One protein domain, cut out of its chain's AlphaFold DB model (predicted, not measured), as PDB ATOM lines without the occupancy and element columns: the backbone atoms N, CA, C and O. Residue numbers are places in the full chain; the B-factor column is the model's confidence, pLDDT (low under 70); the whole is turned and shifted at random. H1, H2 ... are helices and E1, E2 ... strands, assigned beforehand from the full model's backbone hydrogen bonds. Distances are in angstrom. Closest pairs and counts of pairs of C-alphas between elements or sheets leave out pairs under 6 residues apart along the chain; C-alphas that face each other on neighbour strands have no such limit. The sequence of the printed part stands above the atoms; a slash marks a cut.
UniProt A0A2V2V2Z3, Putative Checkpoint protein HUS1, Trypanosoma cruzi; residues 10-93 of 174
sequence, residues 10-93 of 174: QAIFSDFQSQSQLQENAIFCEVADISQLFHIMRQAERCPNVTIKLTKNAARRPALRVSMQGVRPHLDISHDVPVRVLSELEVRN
ATOM      1  N   GLN A  10     216.638 168.255 251.701       93.00
ATOM      2  CA  GLN A  10     217.660 169.016 252.435       93.00
ATOM      3  C   GLN A  10     217.477 170.542 252.361       93.00
ATOM      4  O   GLN A  10     218.025 171.268 253.180       93.00
ATOM      5  N   ALA A  11     216.749 171.043 251.359       94.00
ATOM      6  CA  ALA A  11     216.464 172.468 251.212       94.00
ATOM      7  C   ALA A  11     215.221 172.910 252.003       94.00
ATOM      8  O   ALA A  11     214.976 174.106 252.117       94.00
ATOM      9  N   ILE A  12     214.420 171.960 252.499       92.75
ATOM     10  CA  ILE A  12     213.138 172.225 253.168       92.75
ATOM     11  C   ILE A  12     213.195 171.832 254.642       92.75
ATOM     12  O   ILE A  12     212.706 172.569 255.492       92.75
ATOM     13  N   PHE A  13     213.771 170.671 254.944       94.19
ATOM     14  CA  PHE A  13     213.760 170.098 256.281       94.19
ATOM     15  C   PHE A  13     215.140 170.212 256.924       94.19
ATOM     16  O   PHE A  13     216.140 169.817 256.327       94.19
ATOM     17  N   SER A  14     215.180 170.727 258.154       94.19
ATOM     18  CA  SER A  14     216.384 170.729 258.994       94.19
ATOM     19  C   SER A  14     216.743 169.331 259.500       94.19
ATOM     20  O   SER A  14     217.918 169.039 259.699       94.19
ATOM     21  N   ASP A  15     215.739 168.472 259.674       95.12
ATOM     22  CA  ASP A  15     215.880 167.063 260.026       95.12
ATOM     23  C   ASP A  15     214.903 166.224 259.192       95.12
ATOM     24  O   ASP A  15     213.744 166.603 258.995       95.12
ATOM     25  N   PHE A  16     215.375 165.094 258.669       94.81
ATOM     26  CA  PHE A  16     214.572 164.193 257.856       94.81
ATOM     27  C   PHE A  16     215.047 162.750 257.990       94.81
ATOM     28  O   PHE A  16     216.197 162.419 257.704       94.81
ATOM     29  N   GLN A  17     214.101 161.869 258.303       93.25
ATOM     30  CA  GLN A  17     214.306 160.431 258.320       93.25
ATOM     31  C   GLN A  17     213.170 159.743 257.563       93.25
ATOM     32  O   GLN A  17     211.992 160.005 257.804       93.25
ATOM     33  N   SER A  18     213.529 158.824 256.670       91.88
ATOM     34  CA  SER A  18     212.585 157.960 255.971       91.88
ATOM     35  C   SER A  18     213.183 156.569 255.822       91.88
ATOM     36  O   SER A  18     214.372 156.425 255.534       91.88
ATOM     37  N   GLN A  19     212.351 155.553 256.018       90.69
ATOM     38  CA  GLN A  19     212.708 154.164 255.786       90.69
ATOM     39  C   GLN A  19     211.505 153.439 255.198       90.69
ATOM     40  O   GLN A  19     210.402 153.488 255.743       90.69
ATOM     41  N   SER A  20     211.735 152.752 254.091       88.62
ATOM     42  CA  SER A  20     210.767 151.917 253.400       88.62
ATOM     43  C   SER A  20     211.328 150.507 253.254       88.62
ATOM     44  O   SER A  20     212.538 150.300 253.241       88.62
ATOM     45  N   GLN A  21     210.435 149.530 253.148       83.88
ATOM     46  CA  GLN A  21     210.807 148.148 252.829       83.88
ATOM     47  C   GLN A  21     210.924 147.917 251.313       83.88
ATOM     48  O   GLN A  21     211.343 146.843 250.893       83.88
ATOM     49  N   LEU A  22     210.549 148.911 250.498       79.06
ATOM     50  CA  LEU A  22     210.638 148.847 249.041       79.06
ATOM     51  C   LEU A  22     212.089 148.980 248.563       79.06
ATOM     52  O   LEU A  22     212.904 149.637 249.210       79.06
ATOM     53  N   GLN A  23     212.385 148.416 247.389       76.44
ATOM     54  CA  GLN A  23     213.736 148.370 246.813       76.44
ATOM     55  C   GLN A  23     214.383 149.758 246.652       76.44
ATOM     56  O   GLN A  23     215.578 149.910 246.885       76.44
ATOM     57  N   GLU A  24     213.596 150.781 246.313       80.12
ATOM     58  CA  GLU A  24     214.069 152.167 246.152       80.12
ATOM     59  C   GLU A  24     214.111 152.962 247.468       80.12
ATOM     60  O   GLU A  24     214.387 154.160 247.467       80.12
ATOM     61  N   ASN A  25     213.806 152.323 248.603       87.81
ATOM     62  CA  ASN A  25     213.685 152.958 249.917       87.81
ATOM     63  C   ASN A  25     212.778 154.215 249.915       87.81
ATOM     64  O   ASN A  25     212.983 155.168 250.669       87.81
ATOM     65  N   ALA A  26     211.751 154.214 249.062       89.75
ATOM     66  CA  ALA A  26     210.799 155.306 248.901       89.75
ATOM     67  C   ALA A  26     209.417 154.921 249.446       89.75
ATOM     68  O   ALA A  26     209.034 153.748 249.449       89.75
ATOM     69  N   ILE A  27     208.666 155.914 249.924       93.06
ATOM     70  CA  ILE A  27     207.275 155.753 250.355       93.06
ATOM     71  C   ILE A  27     206.416 156.627 249.454       93.06
ATOM     72  O   ILE A  27     206.557 157.849 249.451       93.06
ATOM     73  N   PHE A  28     205.510 155.997 248.715       93.38
ATOM     74  CA  PHE A  28     204.566 156.688 247.849       93.38
ATOM     75  C   PHE A  28     203.204 156.708 248.525       93.38
ATOM     76  O   PHE A  28     202.676 155.665 248.921       93.38
ATOM     77  N   CYS A  29     202.635 157.896 248.679       95.12
ATOM     78  CA  CYS A  29     201.320 158.054 249.270       95.12
ATOM     79  C   CYS A  29     200.480 159.064 248.499       95.12
ATOM     80  O   CYS A  29     200.960 160.122 248.096       95.12
ATOM     81  N   GLU A  30     199.205 158.741 248.353       95.88
ATOM     82  CA  GLU A  30     198.181 159.646 247.860       95.88
ATOM     83  C   GLU A  30     197.528 160.358 249.048       95.88
ATOM     84  O   GLU A  30     197.118 159.722 250.024       95.88
ATOM     85  N   VAL A  31     197.436 161.685 248.974       96.62
ATOM     86  CA  VAL A  31     196.728 162.497 249.968       96.62
ATOM     87  C   VAL A  31     195.242 162.467 249.635       96.62
ATOM     88  O   VAL A  31     194.852 162.920 248.563       96.62
ATOM     89  N   ALA A  32     194.414 161.954 250.548       95.44
ATOM     90  CA  ALA A  32     192.984 161.786 250.285       95.44
ATOM     91  C   ALA A  32     192.238 163.128 250.180       95.44
ATOM     92  O   ALA A  32     191.298 163.251 249.400       95.44
ATOM     93  N   ASP A  33     192.664 164.133 250.954       94.75
ATOM     94  CA  ASP A  33     192.123 165.494 250.914       94.75
ATOM     95  C   ASP A  33     193.262 166.522 250.850       94.75
ATOM     96  O   ASP A  33     193.862 166.918 251.855       94.75
ATOM     97  N   ILE A  34     193.580 166.951 249.627       94.94
ATOM     98  CA  ILE A  34     194.625 167.948 249.382       94.94
ATOM     99  C   ILE A  34     194.237 169.343 249.894       94.94
ATOM    100  O   ILE A  34     195.114 170.113 250.288       94.94
ATOM    101  N   SER A  35     192.942 169.668 249.937       96.31
ATOM    102  CA  SER A  35     192.445 170.962 250.422       96.31
ATOM    103  C   SER A  35     192.672 171.091 251.924       96.31
ATOM    104  O   SER A  35     193.128 172.136 252.397       96.31
ATOM    105  N   GLN A  36     192.426 170.008 252.669       96.38
ATOM    106  CA  GLN A  36     192.736 169.929 254.092       96.38
ATOM    107  C   GLN A  36     194.237 170.107 254.343       96.38
ATOM    108  O   GLN A  36     194.622 170.928 255.178       96.38
ATOM    109  N   LEU A  37     195.089 169.387 253.600       97.00
ATOM    110  CA  LEU A  37     196.541 169.533 253.719       97.00
ATOM    111  C   LEU A  37     196.974 170.979 253.455       97.00
ATOM    112  O   LEU A  37     197.722 171.548 254.245       97.00
ATOM    113  N   PHE A  38     196.467 171.601 252.389       96.69
ATOM    114  CA  PHE A  38     196.787 172.988 252.062       96.69
ATOM    115  C   PHE A  38     196.373 173.959 253.174       96.69
ATOM    116  O   PHE A  38     197.152 174.835 253.551       96.69
ATOM    117  N   HIS A  39     195.177 173.784 253.739       96.31
ATOM    118  CA  HIS A  39     194.705 174.596 254.856       96.31
ATOM    119  C   HIS A  39     195.622 174.477 256.081       96.31
ATOM    120  O   HIS A  39     196.008 175.493 256.657       96.31
ATOM    121  N   ILE A  40     196.023 173.257 256.445       96.06
ATOM    122  CA  ILE A  40     196.941 173.007 257.564       96.06
ATOM    123  C   ILE A  40     198.310 173.644 257.295       96.06
ATOM    124  O   ILE A  40     198.845 174.338 258.158       96.06
ATOM    125  N   MET A  41     198.857 173.487 256.087       95.38
ATOM    126  CA  MET A  41     200.146 174.086 255.719       95.38
ATOM    127  C   MET A  41     200.109 175.622 255.761       95.38
ATOM    128  O   MET A  41     201.089 176.247 256.158       95.38
ATOM    129  N   ARG A  42     198.970 176.247 255.429       94.94
ATOM    130  CA  ARG A  42     198.774 177.700 255.586       94.94
ATOM    131  C   ARG A  42     198.775 178.159 257.039       94.94
ATOM    132  O   ARG A  42     199.245 179.256 257.325       94.94
ATOM    133  N   GLN A  43     198.266 177.343 257.957       91.44
ATOM    134  CA  GLN A  43     198.370 177.632 259.389       91.44
ATOM    135  C   GLN A  43     199.815 177.464 259.882       91.44
ATOM    136  O   GLN A  43     200.314 178.297 260.642       91.44
ATOM    137  N   ALA A  44     200.500 176.432 259.386       92.81
ATOM    138  CA  ALA A  44     201.879 176.111 259.734       92.81
ATOM    139  C   ALA A  44     202.888 177.200 259.322       92.81
ATOM    140  O   ALA A  44     203.916 177.335 259.973       92.81
ATOM    141  N   GLU A  45     202.578 178.024 258.313       91.44
ATOM    142  CA  GLU A  45     203.425 179.134 257.830       91.44
ATOM    143  C   GLU A  45     203.838 180.119 258.941       91.44
ATOM    144  O   GLU A  45     204.901 180.731 258.880       91.44
ATOM    145  N   ARG A  46     203.011 180.265 259.984       86.69
ATOM    146  CA  ARG A  46     203.268 181.166 261.122       86.69
ATOM    147  C   ARG A  46     203.924 180.470 262.315       86.69
ATOM    148  O   ARG A  46     204.118 181.102 263.351       86.69
ATOM    149  N   CYS A  47     204.207 179.175 262.201       88.94
ATOM    150  CA  CYS A  47     204.710 178.355 263.292       88.94
ATOM    151  C   CYS A  47     206.232 178.203 263.168       88.94
ATOM    152  O   CYS A  47     206.711 177.827 262.099       88.94
ATOM    153  N   PRO A  48     207.005 178.444 264.240       87.62
ATOM    154  CA  PRO A  48     208.463 178.351 264.178       87.62
ATOM    155  C   PRO A  48     208.951 176.909 263.998       87.62
ATOM    156  O   PRO A  48     209.965 176.683 263.348       87.62
ATOM    157  N   ASN A  49     208.222 175.941 264.560       91.00
ATOM    158  CA  ASN A  49     208.585 174.529 264.545       91.00
ATOM    159  C   ASN A  49     207.412 173.704 264.019       91.00
ATOM    160  O   ASN A  49     206.350 173.636 264.646       91.00
ATOM    161  N   VAL A  50     207.619 173.067 262.868       94.62
ATOM    162  CA  VAL A  50     206.627 172.224 262.199       94.62
ATOM    163  C   VAL A  50     207.257 170.870 261.917       94.62
ATOM    164  O   VAL A  50     208.325 170.785 261.323       94.62
ATOM    165  N   THR A  51     206.592 169.800 262.340       95.62
ATOM    166  CA  THR A  51     207.003 168.420 262.059       95.62
ATOM    167  C   THR A  51     205.937 167.729 261.227       95.62
ATOM    168  O   THR A  51     204.747 167.833 261.526       95.62
ATOM    169  N   ILE A  52     206.367 166.991 260.205       96.06
ATOM    170  CA  ILE A  52     205.494 166.169 259.371       96.06
ATOM    171  C   ILE A  52     205.892 164.707 259.567       96.06
ATOM    172  O   ILE A  52     207.057 164.352 259.404       96.06
ATOM    173  N   LYS A  53     204.932 163.850 259.920       96.25
ATOM    174  CA  LYS A  53     205.177 162.431 260.190       96.25
ATOM    175  C   LYS A  53     204.115 161.546 259.555       96.25
ATOM    176  O   LYS A  53     202.925 161.740 259.783       96.25
ATOM    177  N   LEU A  54     204.542 160.510 258.838       96.25
ATOM    178  CA  LEU A  54     203.648 159.431 258.426       96.25
ATOM    179  C   LEU A  54     203.354 158.526 259.634       96.25
ATOM    180  O   LEU A  54     204.264 157.975 260.252       96.25
ATOM    181  N   THR A  55     202.083 158.403 260.002       95.38
ATOM    182  CA  THR A  55     201.630 157.689 261.202       95.38
ATOM    183  C   THR A  55     200.343 156.907 260.935       95.38
ATOM    184  O   THR A  55     199.792 156.926 259.836       95.38
ATOM    185  N   LYS A  56     199.842 156.212 261.956       94.00
ATOM    186  CA  LYS A  56     198.465 155.722 262.011       94.00
ATOM    187  C   LYS A  56     197.639 156.655 262.897       94.00
ATOM    188  O   LYS A  56     198.084 157.021 263.984       94.00
ATOM    189  N   ASN A  57     196.455 157.041 262.433       90.44
ATOM    190  CA  ASN A  57     195.508 157.822 263.226       90.44
ATOM    191  C   ASN A  57     194.823 156.952 264.302       90.44
ATOM    192  O   ASN A  57     195.095 155.754 264.421       90.44
ATOM    193  N   ALA A  58     193.897 157.534 265.072       87.69
ATOM    194  CA  ALA A  58     193.163 156.823 266.129       87.69
ATOM    195  C   ALA A  58     192.390 155.588 265.617       87.69
ATOM    196  O   ALA A  58     192.294 154.579 266.311       87.69
ATOM    197  N   ALA A  59     191.915 155.626 264.367       91.69
ATOM    198  CA  ALA A  59     191.249 154.509 263.696       91.69
ATOM    199  C   ALA A  59     192.231 153.513 263.041       91.69
ATOM    200  O   ALA A  59     191.824 152.689 262.222       91.69
ATOM    201  N   ARG A  60     193.528 153.594 263.369       93.19
ATOM    202  CA  ARG A  60     194.627 152.783 262.816       93.19
ATOM    203  C   ARG A  60     194.811 152.898 261.297       93.19
ATOM    204  O   ARG A  60     195.462 152.042 260.696       93.19
ATOM    205  N   ARG A  61     194.286 153.957 260.675       94.06
ATOM    206  CA  ARG A  61     194.449 154.231 259.240       94.06
ATOM    207  C   ARG A  61     195.685 155.102 258.998       94.06
ATOM    208  O   ARG A  61     195.966 155.954 259.844       94.06
ATOM    209  N   PRO A  62     196.418 154.920 257.886       96.00
ATOM    210  CA  PRO A  62     197.557 155.770 257.558       96.00
ATOM    211  C   PRO A  62     197.156 157.247 257.448       96.00
ATOM    212  O   PRO A  62     196.122 157.587 256.869       96.00
ATOM    213  N   ALA A  63     197.972 158.122 258.023       97.25
ATOM    214  CA  ALA A  63     197.778 159.563 257.998       97.25
ATOM    215  C   ALA A  63     199.121 160.299 257.993       97.25
ATOM    216  O   ALA A  63     200.089 159.854 258.612       97.25
ATOM    217  N   LEU A  64     199.158 161.447 257.326       97.44
ATOM    218  CA  LEU A  64     200.224 162.426 257.439       97.44
ATOM    219  C   LEU A  64     199.877 163.376 258.589       97.44
ATOM    220  O   LEU A  64     198.966 164.197 258.477       97.44
ATOM    221  N   ARG A  65     200.579 163.237 259.710       96.81
ATOM    222  CA  ARG A  65     200.431 164.115 260.867       96.81
ATOM    223  C   ARG A  65     201.295 165.349 260.690       96.81
ATOM    224  O   ARG A  65     202.505 165.216 260.524       96.81
ATOM    225  N   VAL A  66     200.687 166.523 260.789       96.50
ATOM    226  CA  VAL A  66     201.387 167.807 260.861       96.50
ATOM    227  C   VAL A  66     201.247 168.340 262.278       96.50
ATOM    228  O   VAL A  66     200.135 168.609 262.732       96.50
ATOM    229  N   SER A  67     202.371 168.464 262.979       95.00
ATOM    230  CA  SER A  67     202.452 168.973 264.348       95.00
ATOM    231  C   SER A  67     203.134 170.335 264.347       95.00
ATOM    232  O   SER A  67     204.220 170.488 263.793       95.00
ATOM    233  N   MET A  68     202.488 171.318 264.965       94.31
ATOM    234  CA  MET A  68     202.927 172.707 265.045       94.31
ATOM    235  C   MET A  68     203.155 173.064 266.511       94.31
ATOM    236  O   MET A  68     202.228 172.977 267.320       94.31
ATOM    237  N   GLN A  69     204.379 173.468 266.840       86.75
ATOM    238  CA  GLN A  69     204.775 173.849 268.195       86.75
ATOM    239  C   GLN A  69     205.053 175.349 268.283       86.75
ATOM    240  O   GLN A  69     205.507 175.977 267.322       86.75
ATOM    241  N   GLY A  70     204.811 175.925 269.462       74.75
ATOM    242  CA  GLY A  70     205.160 177.318 269.753       74.75
ATOM    243  C   GLY A  70     204.160 178.364 269.250       74.75
ATOM    244  O   GLY A  70     204.476 179.549 269.258       74.75
ATOM    245  N   VAL A  71     202.948 177.960 268.847       66.75
ATOM    246  CA  VAL A  71     201.870 178.894 268.448       66.75
ATOM    247  C   VAL A  71     201.365 179.705 269.645       66.75
ATOM    248  O   VAL A  71     201.017 180.877 269.517       66.75
ATOM    249  N   ARG A  72     201.329 179.081 270.826       69.12
ATOM    250  CA  ARG A  72     201.128 179.717 272.133       69.12
ATOM    251  C   ARG A  72     201.991 178.983 273.155       69.12
ATOM    252  O   ARG A  72     202.224 177.785 272.969       69.12
ATOM    253  N   PRO A  73     202.437 179.642 274.237       64.69
ATOM    254  CA  PRO A  73     203.059 178.924 275.341       64.69
ATOM    255  C   PRO A  73     202.097 177.819 275.807       64.69
ATOM    256  O   PRO A  73     200.957 178.099 276.171       64.69
ATOM    257  N   HIS A  74     202.560 176.567 275.727       66.19
ATOM    258  CA  HIS A  74     201.857 175.335 276.123       66.19
ATOM    259  C   HIS A  74     200.747 174.801 275.201       66.19
ATOM    260  O   HIS A  74     200.023 173.899 275.619       66.19
ATOM    261  N   LEU A  75     200.609 175.292 273.964       73.19
ATOM    262  CA  LEU A  75     199.668 174.701 273.006       73.19
ATOM    263  C   LEU A  75     200.396 174.140 271.785       73.19
ATOM    264  O   LEU A  75     200.794 174.889 270.890       73.19
ATOM    265  N   ASP A  76     200.475 172.814 271.739       84.00
ATOM    266  CA  ASP A  76     200.883 172.065 270.557       84.00
ATOM    267  C   ASP A  76     199.631 171.644 269.782       84.00
ATOM    268  O   ASP A  76     198.717 171.018 270.327       84.00
ATOM    269  N   ILE A  77     199.578 171.999 268.500       90.69
ATOM    270  CA  ILE A  77     198.455 171.675 267.615       90.69
ATOM    271  C   ILE A  77     198.908 170.569 266.668       90.69
ATOM    272  O   ILE A  77     199.997 170.633 266.103       90.69
ATOM    273  N   SER A  78     198.085 169.534 266.491       93.44
ATOM    274  CA  SER A  78     198.365 168.453 265.545       93.44
ATOM    275  C   SER A  78     197.137 168.113 264.715       93.44
ATOM    276  O   SER A  78     196.042 167.956 265.252       93.44
ATOM    277  N   HIS A  79     197.342 167.950 263.411       95.19
ATOM    278  CA  HIS A  79     196.308 167.531 262.472       95.19
ATOM    279  C   HIS A  79     196.735 166.261 261.747       95.19
ATOM    280  O   HIS A  79     197.867 166.170 261.279       95.19
ATOM    281  N   ASP A  80     195.812 165.308 261.628       96.06
ATOM    282  CA  ASP A  80     195.998 164.092 260.840       96.06
ATOM    283  C   ASP A  80     195.292 164.253 259.491       96.06
ATOM    284  O   ASP A  80     194.065 164.342 259.441       96.06
ATOM    285  N   VAL A  81     196.065 164.251 258.405       97.06
ATOM    286  CA  VAL A  81     195.538 164.205 257.035       97.06
ATOM    287  C   VAL A  81     195.532 162.751 256.568       97.06
ATOM    288  O   VAL A  81     196.599 162.137 256.519       97.06
ATOM    289  N   PRO A  82     194.378 162.155 256.227       96.69
ATOM    290  CA  PRO A  82     194.338 160.781 255.742       96.69
ATOM    291  C   PRO A  82     195.152 160.609 254.456       96.69
ATOM    292  O   PRO A  82     195.049 161.411 253.524       96.69
ATOM    293  N   VAL A  83     195.934 159.532 254.393       97.38
ATOM    294  CA  VAL A  83     196.690 159.166 253.191       97.38
ATOM    295  C   VAL A  83     196.484 157.700 252.849       97.38
ATOM    296  O   VAL A  83     196.190 156.871 253.714       97.38
ATOM    297  N   ARG A  84     196.681 157.368 251.579       95.81
ATOM    298  CA  ARG A  84     196.699 155.997 251.081       95.81
ATOM    299  C   ARG A  84     198.112 155.662 250.632       95.81
ATOM    300  O   ARG A  84     198.648 156.320 249.749       95.81
ATOM    301  N   VAL A  85     198.725 154.664 251.261       93.69
ATOM    302  CA  VAL A  85     200.044 154.170 250.842       93.69
ATOM    303  C   VAL A  85     199.860 153.343 249.574       93.69
ATOM    304  O   VAL A  85     198.989 152.474 249.538       93.69
ATOM    305  N   LEU A  86     200.640 153.649 248.541       93.44
ATOM    306  CA  LEU A  86     200.550 153.009 247.232       93.44
ATOM    307  C   LEU A  86     201.388 151.730 247.193       93.44
ATOM    308  O   LEU A  86     202.470 151.662 247.779       93.44
ATOM    309  N   SER A  87     200.887 150.721 246.483       91.12
ATOM    310  CA  SER A  87     201.630 149.494 246.187       91.12
ATOM    311  C   SER A  87     202.643 149.702 245.057       91.12
ATOM    312  O   SER A  87     202.506 150.616 244.245       91.12
ATOM    313  N   GLU A  88     203.633 148.811 244.940       89.00
ATOM    314  CA  GLU A  88     204.619 148.860 243.846       89.00
ATOM    315  C   GLU A  88     203.970 148.867 242.456       89.00
ATOM    316  O   GLU A  88     204.438 149.557 241.553       89.00
ATOM    317  N   LEU A  89     202.876 148.120 242.279       89.56
ATOM    318  CA  LEU A  89     202.168 148.036 241.002       89.56
ATOM    319  C   LEU A  89     201.554 149.385 240.606       89.56
ATOM    320  O   LEU A  89     201.597 149.763 239.439       89.56
ATOM    321  N   GLU A  90     201.001 150.116 241.572       92.06
ATOM    322  CA  GLU A  90     200.418 151.440 241.339       92.06
ATOM    323  C   GLU A  90     201.500 152.480 241.046       92.06
ATOM    324  O   GLU A  90     201.332 153.311 240.154       92.06
ATOM    325  N   VAL A  91     202.631 152.396 241.751       90.19
ATOM    326  CA  VAL A  91     203.771 153.305 241.578       90.19
ATOM    327  C   VAL A  91     204.399 153.172 240.193       90.19
ATOM    328  O   VAL A  91     204.772 154.185 239.613       90.19
ATOM    329  N   ARG A  92     204.452 151.967 239.607       87.88
ATOM    330  CA  ARG A  92     204.992 151.761 238.245       87.88
ATOM    331  C   ARG A  92     204.295 152.597 237.171       87.88
ATOM    332  O   ARG A  92     204.902 152.895 236.148       87.88
ATOM    333  N   ASN A  93     203.045 152.987 237.405       86.00
ATOM    334  CA  ASN A  93     202.276 153.817 236.479       86.00
ATOM    335  C   ASN A  93     202.447 155.324 236.738       86.00
ATOM    336  O   ASN A  93     201.912 156.142 235.992       86.00
TER     337      ASN A  93
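Overview. This is residues 10 to 93 of the 174 residues of the protein "Putative Checkpoint protein HUS1" of Trypanosoma cruzi (UniProt A0A2V2V2Z3). A curled antiparallel sheet, built mainly of the long strands E2, E3 and E4, has one helix, H1, packed along one face over E4 and E3. The short strand E1 pairs with the last residues of E4, the small helix H2 follows E4 at that end, and a long stretch without named elements, residues 10 to 28, leads into E1. The printed part has 84 residues, with four named strands and two named helices in the order E1 H1 E2 E3 E4 H2; the sheet's order is E1 E4 E3 E2, and the class is mixed, helices and strands. It is only just loose, close to compact, with a radius of gyration of the C-alphas of 14.3 A, and elongated, spanning 45 by 29 by 21 A.

Arrangement. E2, residues 49 to 56, E3, residues 62 to 72, and E4, residues 75 to 85, form a meander, each strand the antiparallel neighbour of the one before. In the hairpin E2 and E3, N 53 and O 65 are 2.8 A apart; in the hairpin E3 and E4, N 66 and O 79 are 2.9 A apart. Pairing is staggered: E4 pairs with E3 over residues 75 to 82 and with E1, residues 29 to 31, over 83 to 85, where N 30 and O 84 are 2.8 A apart. H1, residues 34 to 44, is on the strongly twisted sheet at a height of 9.0 A, two layers in all, and runs along the strands, at 15 degrees to E3 on the local plane. Its closest C-alphas to E4 are those of Leu 37 and Val 81, 6.4 A. In H1 every O i to N i+4 pair is within hydrogen-bond range; H2, residues 88 to 91, is too short for such a pair and is not on the sheet.

Along the chain. E1 begins at C-alpha 29 (201.320, 158.054, 249.270). H1 measures 15.0 A, E2 21.5 A, E3 28.3 A and E4 30.2 A from first to last C-alpha. E3 bends by 51 degrees at residue 69. H2 ends at C-alpha 91 (203.771, 153.305, 241.578).

Size, cuts and confidence. The C-alphas farthest apart, those of Pro 73 and Asn 93, are 46.3 A apart. The printed part has no cut, and the links between named elements are tight. Mean pLDDT of the printed part is 90.9; residues 71 to 74 are under 70.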